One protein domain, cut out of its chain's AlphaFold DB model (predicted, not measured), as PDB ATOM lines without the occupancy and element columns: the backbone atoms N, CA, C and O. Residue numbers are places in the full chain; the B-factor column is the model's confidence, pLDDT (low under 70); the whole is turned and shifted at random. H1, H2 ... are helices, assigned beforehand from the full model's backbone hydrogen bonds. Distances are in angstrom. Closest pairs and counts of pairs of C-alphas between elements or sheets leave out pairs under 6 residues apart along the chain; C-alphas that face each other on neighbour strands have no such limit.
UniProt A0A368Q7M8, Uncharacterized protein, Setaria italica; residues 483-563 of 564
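This is residues 483 to 563 of the 564 residues of an uncharacterized protein of Setaria italica (UniProt A0A368Q7M8). Five helices make a frame with few contacts between them: H1 and the long loop of residues 502 to 516 form one end, and the longest helix, H5, forms the other. H3 and H4 span one side between these ends, while H2 spans the other side. The 81 printed residues hold five named helices, in order H1 to H5, and no named strand; the class is all helix. The whole is compact, with a radius of gyration of the C-alphas of 13.4 A, and spans 36 by 29 by 19 A.

H1, residues 490 to 501, touches H3, residues 529 to 538, with residues 497 to 501 alone; they run opposite ways at 37 degrees, only just a steep tilt, and their closest C-alphas, of Lys 501 and Ala 534, are 5.6 A apart. H3 is the hub. H4, residues 540 to 544, only just touches H3, only at the corner, with 3 pairs of C-alphas within 8 A; the closest are Arg 536 and Ala 542, 5.1 A. H5, residues 547 to 562, only just touches H3, only at their ends, with 3 pairs within 8 A and about perpendicular at 85 degrees; the closest C-alphas are Phe 532 and Asp 547, 6.8 A. H2, residues 517 to 523, is close to H5 but not clearly touching: the closest C-alphas, Phe 523 and Ser 558, are 6.5 A apart. H1 and H5 are apart. Every O i to N i+4 pair is within hydrogen-bond range in H3 and H5, but 6 of 8 in H1, 2 of 3 in H2 and 0 of 1 in H4, where 1 of 2 O i to N i+3 pairs is.

H1 begins at C-alpha 490 (52.130, -2.217, -45.771) and is 17.0 A long; H3 is 14.7 A. H5, 22.8 A, ends at C-alpha 562 (41.080, -24.213, -35.343).

The C-alphas farthest apart, of Thr 487 and Asp 548, are 37.5 A apart. The printed part has no cut. The link from H1 to H2 is long; the others are tight. Residues 483 to 486 and 559 to 563 have pLDDT under 70.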
ATOM      1  N   THR A 483      52.808   7.421 -40.379       59.97
ATOM      2  CA  THR A 483      54.243   7.557 -40.074       59.97
ATOM      3  C   THR A 483      54.749   6.386 -39.222       59.97
ATOM      4  O   THR A 483      55.317   6.540 -38.151       59.97
ATOM      5  N   LEU A 484      54.504   5.166 -39.687       62.22
ATOM      6  CA  LEU A 484      55.224   3.979 -39.257       62.22
ATOM      7  C   LEU A 484      56.451   3.864 -40.160       62.22
ATOM      8  O   LEU A 484      56.288   4.005 -41.379       62.22
ATOM      9  N   ASN A 485      57.626   3.623 -39.561       62.12
ATOM     10  CA  ASN A 485      58.923   3.474 -40.233       62.12
ATOM     11  C   ASN A 485      58.757   2.879 -41.641       62.12
ATOM     12  O   ASN A 485      58.148   1.816 -41.810       62.12
ATOM     13  N   SER A 486      59.247   3.600 -42.653       61.00
ATOM     14  CA  SER A 486      59.075   3.291 -44.083       61.00
ATOM     15  C   SER A 486      59.563   1.891 -44.475       61.00
ATOM     16  O   SER A 486      59.147   1.366 -45.503       61.00
ATOM     17  N   THR A 487      60.373   1.264 -43.623       76.50
ATOM     18  CA  THR A 487      60.900  -0.097 -43.746       76.50
ATOM     19  C   THR A 487      59.864  -1.205 -43.527       76.50
ATOM     20  O   THR A 487      60.071  -2.329 -43.982       76.50
ATOM     21  N   VAL A 488      58.724  -0.933 -42.881       77.44
ATOM     22  CA  VAL A 488      57.706  -1.964 -42.610       77.44
ATOM     23  C   VAL A 488      56.744  -2.098 -43.793       77.44
ATOM     24  O   VAL A 488      56.034  -1.151 -44.145       77.44
ATOM     25  N   ARG A 489      56.656  -3.302 -44.382       78.94
ATOM     26  CA  ARG A 489      55.708  -3.616 -45.471       78.94
ATOM     27  C   ARG A 489      54.273  -3.242 -45.080       78.94
ATOM     28  O   ARG A 489      53.841  -3.498 -43.958       78.94
ATOM     29  N   ALA A 490      53.495  -2.701 -46.022       74.31
ATOM     30  CA  ALA A 490      52.130  -2.217 -45.771       74.31
ATOM     31  C   ALA A 490      51.193  -3.272 -45.143       74.31
ATOM     32  O   ALA A 490      50.349  -2.926 -44.320       74.31
ATOM     33  N   SER A 491      51.372  -4.555 -45.475       73.81
ATOM     34  CA  SER A 491      50.635  -5.671 -44.864       73.81
ATOM     35  C   SER A 491      50.970  -5.875 -43.382       73.81
ATOM     36  O   SER A 491      50.077  -6.168 -42.592       73.81
ATOM     37  N   LYS A 492      52.232  -5.660 -42.987       85.44
ATOM     38  CA  LYS A 492      52.710  -5.784 -41.602       85.44
ATOM     39  C   LYS A 492      52.372  -4.548 -40.763       85.44
ATOM     40  O   LYS A 492      52.149  -4.674 -39.565       85.44
ATOM     41  N   LYS A 493      52.230  -3.366 -41.383       85.62
ATOM     42  CA  LYS A 493      51.832  -2.123 -40.687       85.62
ATOM     43  C   LYS A 493      50.516  -2.270 -39.915       85.62
ATOM     44  O   LYS A 493      50.421  -1.785 -38.793       85.62
ATOM     45  N   GLY A 494      49.527  -2.963 -40.487       84.81
ATOM     46  CA  GLY A 494      48.253  -3.225 -39.809       84.81
ATOM     47  C   GLY A 494      48.416  -4.091 -38.557       84.81
ATOM     48  O   GLY A 494      47.866  -3.762 -37.512       84.81
ATOM     49  N   GLU A 495      49.226  -5.147 -38.640       86.00
ATOM     50  CA  GLU A 495      49.529  -6.031 -37.507       86.00
ATOM     51  C   GLU A 495      50.274  -5.285 -36.392       86.00
ATOM     52  O   GLU A 495      49.886  -5.362 -35.231       86.00
ATOM     53  N   VAL A 496      51.285  -4.485 -36.746       90.00
ATOM     54  CA  VAL A 496      52.053  -3.673 -35.787       90.00
ATOM     55  C   VAL A 496      51.168  -2.640 -35.098       90.00
ATOM     56  O   VAL A 496      51.283  -2.439 -33.890       90.00
ATOM     57  N   LEU A 497      50.258  -2.004 -35.839       89.94
ATOM     58  CA  LEU A 497      49.301  -1.059 -35.271       89.94
ATOM     59  C   LEU A 497      48.388  -1.746 -34.246       89.94
ATOM     60  O   LEU A 497      48.182  -1.208 -33.159       89.94
ATOM     61  N   VAL A 498      47.878  -2.936 -34.579       89.06
ATOM     62  CA  VAL A 498      47.060  -3.753 -33.671       89.06
ATOM     63  C   VAL A 498      47.870  -4.122 -32.430       89.06
ATOM     64  O   VAL A 498      47.427  -3.861 -31.319       89.06
ATOM     65  N   MET A 499      49.089  -4.636 -32.596       91.50
ATOM     66  CA  MET A 499      49.957  -5.025 -31.482       91.50
ATOM     67  C   MET A 499      50.293  -3.854 -30.551       91.50
ATOM     68  O   MET A 499      50.216  -4.008 -29.335       91.50
ATOM     69  N   ARG A 500      50.599  -2.669 -31.094       93.50
ATOM     70  CA  ARG A 500      50.839  -1.457 -30.291       93.50
ATOM     71  C   ARG A 500      49.587  -1.015 -29.540       93.50
ATOM     72  O   ARG A 500      49.663  -0.675 -28.366       93.50
ATOM     73  N   LYS A 501      48.420  -1.053 -30.189       92.50
ATOM     74  CA  LYS A 501      47.142  -0.686 -29.559       92.50
ATOM     75  C   LYS A 501      46.682  -1.686 -28.499       92.50
ATOM     76  O   LYS A 501      46.015  -1.276 -27.558       92.50
ATOM     77  N   LEU A 502      47.057  -2.958 -28.625       90.62
ATOM     78  CA  LEU A 502      46.818  -3.992 -27.615       90.62
ATOM     79  C   LEU A 502      47.867  -3.983 -26.486       90.62
ATOM     80  O   LEU A 502      47.767  -4.796 -25.573       90.62
ATOM     81  N   GLY A 503      48.873  -3.101 -26.544       92.06
ATOM     82  CA  GLY A 503      49.950  -3.034 -25.551       92.06
ATOM     83  C   GLY A 503      50.953  -4.190 -25.625       92.06
ATOM     84  O   GLY A 503      51.728  -4.386 -24.698       92.06
ATOM     85  N   LEU A 504      50.960  -4.954 -26.722       91.62
ATOM     86  CA  LEU A 504      51.895  -6.068 -26.947       91.62
ATOM     87  C   LEU A 504      53.261  -5.603 -27.449       91.62
ATOM     88  O   LEU A 504      54.228  -6.357 -27.432       91.62
ATOM     89  N   CYS A 505      53.340  -4.374 -27.947       92.31
ATOM     90  CA  CYS A 505      54.580  -3.734 -28.348       92.31
ATOM     91  C   CYS A 505      54.607  -2.310 -27.821       92.31
ATOM     92  O   CYS A 505      53.586  -1.619 -27.835       92.31
ATOM     93  N   SER A 506      55.795  -1.862 -27.419       92.69
ATOM     94  CA  SER A 506      56.024  -0.457 -27.089       92.69
ATOM     95  C   SER A 506      55.710   0.423 -28.304       92.69
ATOM     96  O   SER A 506      55.989   0.038 -29.446       92.69
ATOM     97  N   THR A 507      55.130   1.601 -28.072       90.50
ATOM     98  CA  THR A 507      54.794   2.576 -29.124       90.50
ATOM     99  C   THR A 507      56.003   2.953 -29.970       90.50
ATOM    100  O   THR A 507      55.879   3.049 -31.193       90.50
ATOM    101  N   ASP A 508      57.167   3.041 -29.330       91.31
ATOM    102  CA  ASP A 508      58.417   3.522 -29.927       91.31
ATOM    103  C   ASP A 508      59.471   2.411 -30.070       91.31
ATOM    104  O   ASP A 508      60.595   2.651 -30.503       91.31
ATOM    105  N   GLY A 509      59.101   1.170 -29.734       89.88
ATOM    106  CA  GLY A 509      59.999   0.023 -29.811       89.88
ATOM    107  C   GLY A 509      60.238  -0.470 -31.247       89.88
ATOM    108  O   GLY A 509      59.386  -0.262 -32.129       89.88
ATOM    109  N   PRO A 510      61.370  -1.167 -31.485       88.62
ATOM    110  CA  PRO A 510      61.634  -1.841 -32.749       88.62
ATOM    111  C   PRO A 510      60.520  -2.847 -33.055       88.62
ATOM    112  O   PRO A 510      59.980  -3.509 -32.167       88.62
ATOM    113  N   VAL A 511      60.137  -2.920 -34.328       84.31
ATOM    114  CA  VAL A 511      59.073  -3.814 -34.785       84.31
ATOM    115  C   VAL A 511      59.606  -5.248 -34.775       84.31
ATOM    116  O   VAL A 511      60.619  -5.490 -35.423       84.31
ATOM    117  N   PRO A 512      58.952  -6.199 -34.087       82.56
ATOM    118  CA  PRO A 512      59.383  -7.588 -34.127       82.56
ATOM    119  C   PRO A 512      59.178  -8.167 -35.534       82.56
ATOM    120  O   PRO A 512      58.088  -8.072 -36.110       82.56
ATOM    121  N   ASP A 513      60.226  -8.792 -36.071       78.69
ATOM    122  CA  ASP A 513      60.214  -9.407 -37.405       78.69
ATOM    123  C   ASP A 513      59.265 -10.611 -37.485       78.69
ATOM    124  O   ASP A 513      58.701 -10.914 -38.541       78.69
ATOM    125  N   GLN A 514      59.020 -11.273 -36.350       79.19
ATOM    126  CA  GLN A 514      58.102 -12.403 -36.245       79.19
ATOM    127  C   GLN A 514      56.759 -12.016 -35.606       79.19
ATOM    128  O   GLN A 514      56.705 -11.130 -34.750       79.19
ATOM    129  N   PRO A 515      55.644 -12.653 -36.025       71.12
ATOM    130  CA  PRO A 515      54.347 -12.467 -35.381       71.12
ATOM    131  C   PRO A 515      54.454 -12.850 -33.904       71.12
ATOM    132  O   PRO A 515      54.915 -13.940 -33.566       71.12
ATOM    133  N   HIS A 516      54.054 -11.938 -33.023       77.62
ATOM    134  CA  HIS A 516      54.245 -12.131 -31.590       77.62
ATOM    135  C   HIS A 516      53.405 -13.326 -31.119       77.62
ATOM    136  O   HIS A 516      52.186 -13.302 -31.309       77.62
ATOM    137  N   PRO A 517      53.991 -14.351 -30.470       83.69
ATOM    138  CA  PRO A 517      53.245 -15.537 -30.037       83.69
ATOM    139  C   PRO A 517      52.091 -15.179 -29.089       83.69
ATOM    140  O   PRO A 517      51.041 -15.820 -29.091       83.69
ATOM    141  N   GLN A 518      52.235 -14.077 -28.344       83.12
ATOM    142  CA  GLN A 518      51.168 -13.562 -27.484       83.12
ATOM    143  C   GLN A 518      49.936 -13.079 -28.261       83.12
ATOM    144  O   GLN A 518      48.828 -13.205 -27.747       83.12
ATOM    145  N   LEU A 519      50.092 -12.586 -29.497       85.62
ATOM    146  CA  LEU A 519      48.956 -12.160 -30.317       85.62
ATOM    147  C   LEU A 519      48.033 -13.352 -30.597       85.62
ATOM    148  O   LEU A 519      46.824 -13.235 -30.442       85.62
ATOM    149  N   ALA A 520      48.602 -14.515 -30.936       83.56
ATOM    150  CA  ALA A 520      47.829 -15.741 -31.124       83.56
ATOM    151  C   ALA A 520      47.161 -16.196 -29.816       83.56
ATOM    152  O   ALA A 520      45.986 -16.553 -29.824       83.56
ATOM    153  N   SER A 521      47.871 -16.109 -28.684       86.38
ATOM    154  CA  SER A 521      47.329 -16.509 -27.376       86.38
ATOM    155  C   SER A 521      46.151 -15.647 -26.905       86.38
ATOM    156  O   SER A 521      45.284 -16.138 -26.188       86.38
ATOM    157  N   ILE A 522      46.079 -14.380 -27.337       87.25
ATOM    158  CA  ILE A 522      44.966 -13.484 -26.996       87.25
ATOM    159  C   ILE A 522      43.669 -13.942 -27.657       87.25
ATOM    160  O   ILE A 522      42.619 -13.853 -27.037       87.25
ATOM    161  N   PHE A 523      43.736 -14.470 -28.881       83.75
ATOM    162  CA  PHE A 523      42.550 -14.958 -29.590       83.75
ATOM    163  C   PHE A 523      42.153 -16.390 -29.208       83.75
ATOM    164  O   PHE A 523      41.081 -16.847 -29.593       83.75
ATOM    165  N   GLN A 524      42.993 -17.097 -28.447       85.75
ATOM    166  CA  GLN A 524      42.658 -18.404 -27.871       85.75
ATOM    167  C   GLN A 524      41.863 -18.288 -26.565       85.75
ATOM    168  O   GLN A 524      41.282 -19.269 -26.111       85.75
ATOM    169  N   ARG A 525      41.838 -17.101 -25.949       88.25
ATOM    170  CA  ARG A 525      41.086 -16.821 -24.723       88.25
ATOM    171  C   ARG A 525      39.933 -15.863 -25.026       88.25
ATOM    172  O   ARG A 525      40.005 -15.121 -26.007       88.25
ATOM    173  N   PRO A 526      38.875 -15.841 -24.197       89.31
ATOM    174  CA  PRO A 526      37.881 -14.777 -24.257       89.31
ATOM    175  C   PRO A 526      38.583 -13.412 -24.196       89.31
ATOM    176  O   PRO A 526      39.426 -13.184 -23.329       89.31
ATOM    177  N   LEU A 527      38.281 -12.522 -25.144       90.56
ATOM    178  CA  LEU A 527      38.884 -11.189 -25.186       90.56
ATOM    179  C   LEU A 527      38.441 -10.375 -23.959       90.56
ATOM    180  O   LEU A 527      37.248 -10.158 -23.742       90.56
ATOM    181  N   ASP A 528      39.412  -9.884 -23.190       92.62
ATOM    182  CA  ASP A 528      39.192  -8.893 -22.134       92.62
ATOM    183  C   ASP A 528      38.609  -7.582 -22.699       92.62
ATOM    184  O   ASP A 528      38.953  -7.154 -23.806       92.62
ATOM    185  N   ALA A 529      37.836  -6.859 -21.879       91.50
ATOM    186  CA  ALA A 529      37.237  -5.565 -22.237       91.50
ATOM    187  C   ALA A 529      38.262  -4.524 -22.735       91.50
ATOM    188  O   ALA A 529      37.992  -3.751 -23.657       91.50
ATOM    189  N   LYS A 530      39.490  -4.558 -22.196       91.56
ATOM    190  CA  LYS A 530      40.600  -3.693 -22.635       91.56
ATOM    191  C   LYS A 530      40.922  -3.855 -24.127       91.56
ATOM    192  O   LYS A 530      41.276  -2.882 -24.796       91.56
ATOM    193  N   TYR A 531      40.759  -5.061 -24.672       92.62
ATOM    194  CA  TYR A 531      41.017  -5.334 -26.080       92.62
ATOM    195  C   TYR A 531      39.871  -4.852 -26.977       92.62
ATOM    196  O   TYR A 531      40.136  -4.444 -28.106       92.62
ATOM    197  N   PHE A 532      38.625  -4.792 -26.489       93.88
ATOM    198  CA  PHE A 532      37.509  -4.216 -27.253       93.88
ATOM    199  C   PHE A 532      37.697  -2.723 -27.498       93.88
ATOM    200  O   PHE A 532      37.529  -2.270 -28.631       93.88
ATOM    201  N   CYS A 533      38.148  -1.966 -26.495       92.19
ATOM    202  CA  CYS A 533      38.498  -0.554 -26.671       92.19
ATOM    203  C   CYS A 533      39.588  -0.366 -27.739       92.19
ATOM    204  O   CYS A 533      39.470   0.504 -28.607       92.19
ATOM    205  N   ALA A 534      40.615  -1.222 -27.741       91.25
ATOM    206  CA  ALA A 534      41.664  -1.197 -28.758       91.25
ATOM    207  C   ALA A 534      41.126  -1.535 -30.161       91.25
ATOM    208  O   ALA A 534      41.417  -0.817 -31.119       91.25
ATOM    209  N   ILE A 535      40.298  -2.579 -30.289       90.38
ATOM    210  CA  ILE A 535      39.673  -2.995 -31.555       90.38
ATOM    211  C   ILE A 535      38.776  -1.880 -32.109       90.38
ATOM    212  O   ILE A 535      38.900  -1.537 -33.286       90.38
ATOM    213  N   ARG A 536      37.945  -1.250 -31.271       93.69
ATOM    214  CA  ARG A 536      37.119  -0.089 -31.650       93.69
ATOM    215  C   ARG A 536      37.962   1.116 -32.070       93.69
ATOM    216  O   ARG A 536      37.588   1.836 -32.994       93.69
ATOM    217  N   GLY A 537      39.123   1.310 -31.441       90.31
ATOM    218  CA  GLY A 537      40.080   2.351 -31.814       90.31
ATOM    219  C   GLY A 537      40.747   2.121 -33.177       90.31
ATOM    220  O   GLY A 537      41.062   3.081 -33.877       90.31
ATOM    221  N   ILE A 538      40.953   0.862 -33.577       89.31
ATOM    222  CA  ILE A 538      41.556   0.497 -34.873       89.31
ATOM    223  C   ILE A 538      40.499   0.466 -35.984       89.31
ATOM    224  O   ILE A 538      40.759   0.864 -37.124       89.31
ATOM    225  N   PHE A 539      39.294   0.000 -35.658       88.00
ATOM    226  CA  PHE A 539      38.192  -0.179 -36.590       88.00
ATOM    227  C   PHE A 539      36.980   0.645 -36.135       88.00
ATOM    228  O   PHE A 539      36.150   0.134 -35.392       88.00
ATOM    229  N   PRO A 540      36.799   1.880 -36.642       88.25
ATOM    230  CA  PRO A 540      35.656   2.719 -36.270       88.25
ATOM    231  C   PRO A 540      34.292   2.056 -36.510       88.25
ATOM    232  O   PRO A 540      33.351   2.293 -35.769       88.25
ATOM    233  N   ALA A 541      34.188   1.163 -37.501       87.56
ATOM    234  CA  ALA A 541      32.968   0.390 -37.751       87.56
ATOM    235  C   ALA A 541      32.587  -0.551 -36.591       87.56
ATOM    236  O   ALA A 541      31.419  -0.888 -36.444       87.56
ATOM    237  N   ALA A 542      33.552  -0.957 -35.761       90.25
ATOM    238  CA  ALA A 542      33.307  -1.767 -34.574       90.25
ATOM    239  C   ALA A 542      32.755  -0.946 -33.393       90.25
ATOM    240  O   ALA A 542      32.354  -1.536 -32.396       90.25
ATOM    241  N   GLN A 543      32.703   0.393 -33.483       93.81
ATOM    242  CA  GLN A 543      32.095   1.232 -32.438       93.81
ATOM    243  C   GLN A 543      30.591   0.984 -32.285       93.81
ATOM    244  O   GLN A 543      30.062   1.194 -31.203       93.81
ATOM    245  N   ALA A 544      29.922   0.514 -33.341       95.19
ATOM    246  CA  ALA A 544      28.499   0.181 -33.312       95.19
ATOM    247  C   ALA A 544      28.196  -1.201 -32.701       95.19
ATOM    248  O   ALA A 544      27.030  -1.526 -32.510       95.19
ATOM    249  N   LEU A 545      29.215  -2.026 -32.439       94.62
ATOM    250  CA  LEU A 545      29.045  -3.372 -31.888       94.62
ATOM    251  C   LEU A 545      29.137  -3.328 -30.364       94.62
ATOM    252  O   LEU A 545      30.039  -2.672 -29.832       94.62
ATOM    253  N   SER A 546      28.254  -4.050 -29.673       96.25
ATOM    254  CA  SER A 546      28.339  -4.238 -28.221       96.25
ATOM    255  C   SER A 546      29.553  -5.103 -27.839       96.25
ATOM    256  O   SER A 546      30.185  -5.729 -28.695       96.25
ATOM    257  N   ASP A 547      29.929  -5.118 -26.557       94.44
ATOM    258  CA  ASP A 547      31.016  -5.989 -26.079       94.44
ATOM    259  C   ASP A 547      30.676  -7.471 -26.294       94.44
ATOM    260  O   ASP A 547      31.552  -8.256 -26.663       94.44
ATOM    261  N   ASP A 548      29.402  -7.843 -26.155       94.25
ATOM    262  CA  ASP A 548      28.937  -9.212 -26.378       94.25
ATOM    263  C   ASP A 548      28.941  -9.591 -27.864       94.25
ATOM    264  O   ASP A 548      29.361 -10.698 -28.206       94.25
ATOM    265  N   ASP A 549      28.615  -8.659 -28.768       94.94
ATOM    266  CA  ASP A 549      28.778  -8.878 -30.212       94.94
ATOM    267  C   ASP A 549      30.250  -9.104 -30.576       94.94
ATOM    268  O   ASP A 549      30.582 -10.011 -31.340       94.94
ATOM    269  N   LEU A 550      31.160  -8.301 -30.016       92.38
ATOM    270  CA  LEU A 550      32.597  -8.454 -30.255       92.38
ATOM    271  C   LEU A 550      33.138  -9.776 -29.692       92.38
ATOM    272  O   LEU A 550      33.978 -10.406 -30.341       92.38
ATOM    273  N   ARG A 551      32.634 -10.235 -28.538       91.69
ATOM    274  CA  ARG A 551      32.929 -11.576 -28.005       91.69
ATOM    275  C   ARG A 551      32.420 -12.673 -28.931       91.69
ATOM    276  O   ARG A 551      33.192 -13.570 -29.265       91.69
ATOM    277  N   ALA A 552      31.171 -12.593 -29.383       91.00
ATOM    278  CA  ALA A 552      30.579 -13.586 -30.277       91.00
ATOM    279  C   ALA A 552      31.370 -13.707 -31.590       91.00
ATOM    280  O   ALA A 552      31.661 -14.813 -32.048       91.00
ATOM    281  N   VAL A 553      31.808 -12.577 -32.156       88.50
ATOM    282  CA  VAL A 553      32.683 -12.554 -33.339       88.50
ATOM    283  C   VAL A 553      34.028 -13.210 -33.067       88.50
ATOM    284  O   VAL A 553      34.520 -13.971 -33.898       88.50
ATOM    285  N   ALA A 554      34.633 -12.931 -31.915       85.25
ATOM    286  CA  ALA A 554      35.919 -13.512 -31.557       85.25
ATOM    287  C   ALA A 554      35.842 -15.035 -31.389       85.25
ATOM    288  O   ALA A 554      36.722 -15.735 -31.886       85.25
ATOM    289  N   VAL A 555      34.766 -15.547 -30.781       86.06
ATOM    290  CA  VAL A 555      34.502 -16.991 -30.651       86.06
ATOM    291  C   VAL A 555      34.275 -17.644 -32.020       86.06
ATOM    292  O   VAL A 555      34.806 -18.716 -32.300       86.06
ATOM    293  N   GLN A 556      33.542 -16.986 -32.923       83.94
ATOM    294  CA  GLN A 556      33.365 -17.489 -34.290       83.94
ATOM    295  C   GLN A 556      34.692 -17.545 -35.063       83.94
ATOM    296  O   GLN A 556      34.927 -18.477 -35.834       83.94
ATOM    297  N   LEU A 557      35.573 -16.562 -34.860       77.88
ATOM    298  CA  LEU A 557      36.882 -16.524 -35.506       77.88
ATOM    299  C   LEU A 557      37.850 -17.561 -34.928       77.88
ATOM    300  O   LEU A 557      38.587 -18.164 -35.703       77.88
ATOM    301  N   SER A 558      37.846 -17.809 -33.614       72.44
ATOM    302  CA  SER A 558      38.689 -18.851 -33.014       72.44
ATOM    303  C   SER A 558      38.282 -20.248 -33.495       72.44
ATOM    304  O   SER A 558      39.151 -21.037 -33.870       72.44
ATOM    305  N   GLY A 559      36.975 -20.510 -33.617       67.06
ATOM    306  CA  GLY A 559      36.452 -21.738 -34.222       67.06
ATOM    307  C   GLY A 559      36.841 -21.899 -35.695       67.06
ATOM    308  O   GLY A 559      37.230 -22.984 -36.116       67.06
ATOM    309  N   ALA A 560      36.825 -20.815 -36.478       54.56
ATOM    310  CA  ALA A 560      37.234 -20.852 -37.884       54.56
ATOM    311  C   ALA A 560      38.751 -21.051 -38.080       54.56
ATOM    312  O   ALA A 560      39.166 -21.569 -39.114       54.56
ATOM    313  N   ILE A 561      39.574 -20.637 -37.110       47.69
ATOM    314  CA  ILE A 561      41.038 -20.781 -37.154       47.69
ATOM    315  C   ILE A 561      41.485 -22.177 -36.692       47.69
ATOM    316  O   ILE A 561      42.509 -22.643 -37.167       47.69
ATOM    317  N   SER A 562      40.734 -22.858 -35.817       33.06
ATOM    318  CA  SER A 562      41.080 -24.213 -35.343       33.06
ATOM    319  C   SER A 562      40.788 -25.331 -36.354       33.06
ATOM    320  O   SER A 562      41.215 -26.463 -36.142       33.06
ATOM    321  N   VAL A 563      40.032 -25.042 -37.417       27.30
ATOM    322  CA  VAL A 563      39.613 -26.020 -38.445       27.30
ATOM    323  C   VAL A 563      40.463 -25.907 -39.728       27.30
ATOM    324  O   VAL A 563      40.215 -26.593 -40.715       27.30
TER     325      VAL A 563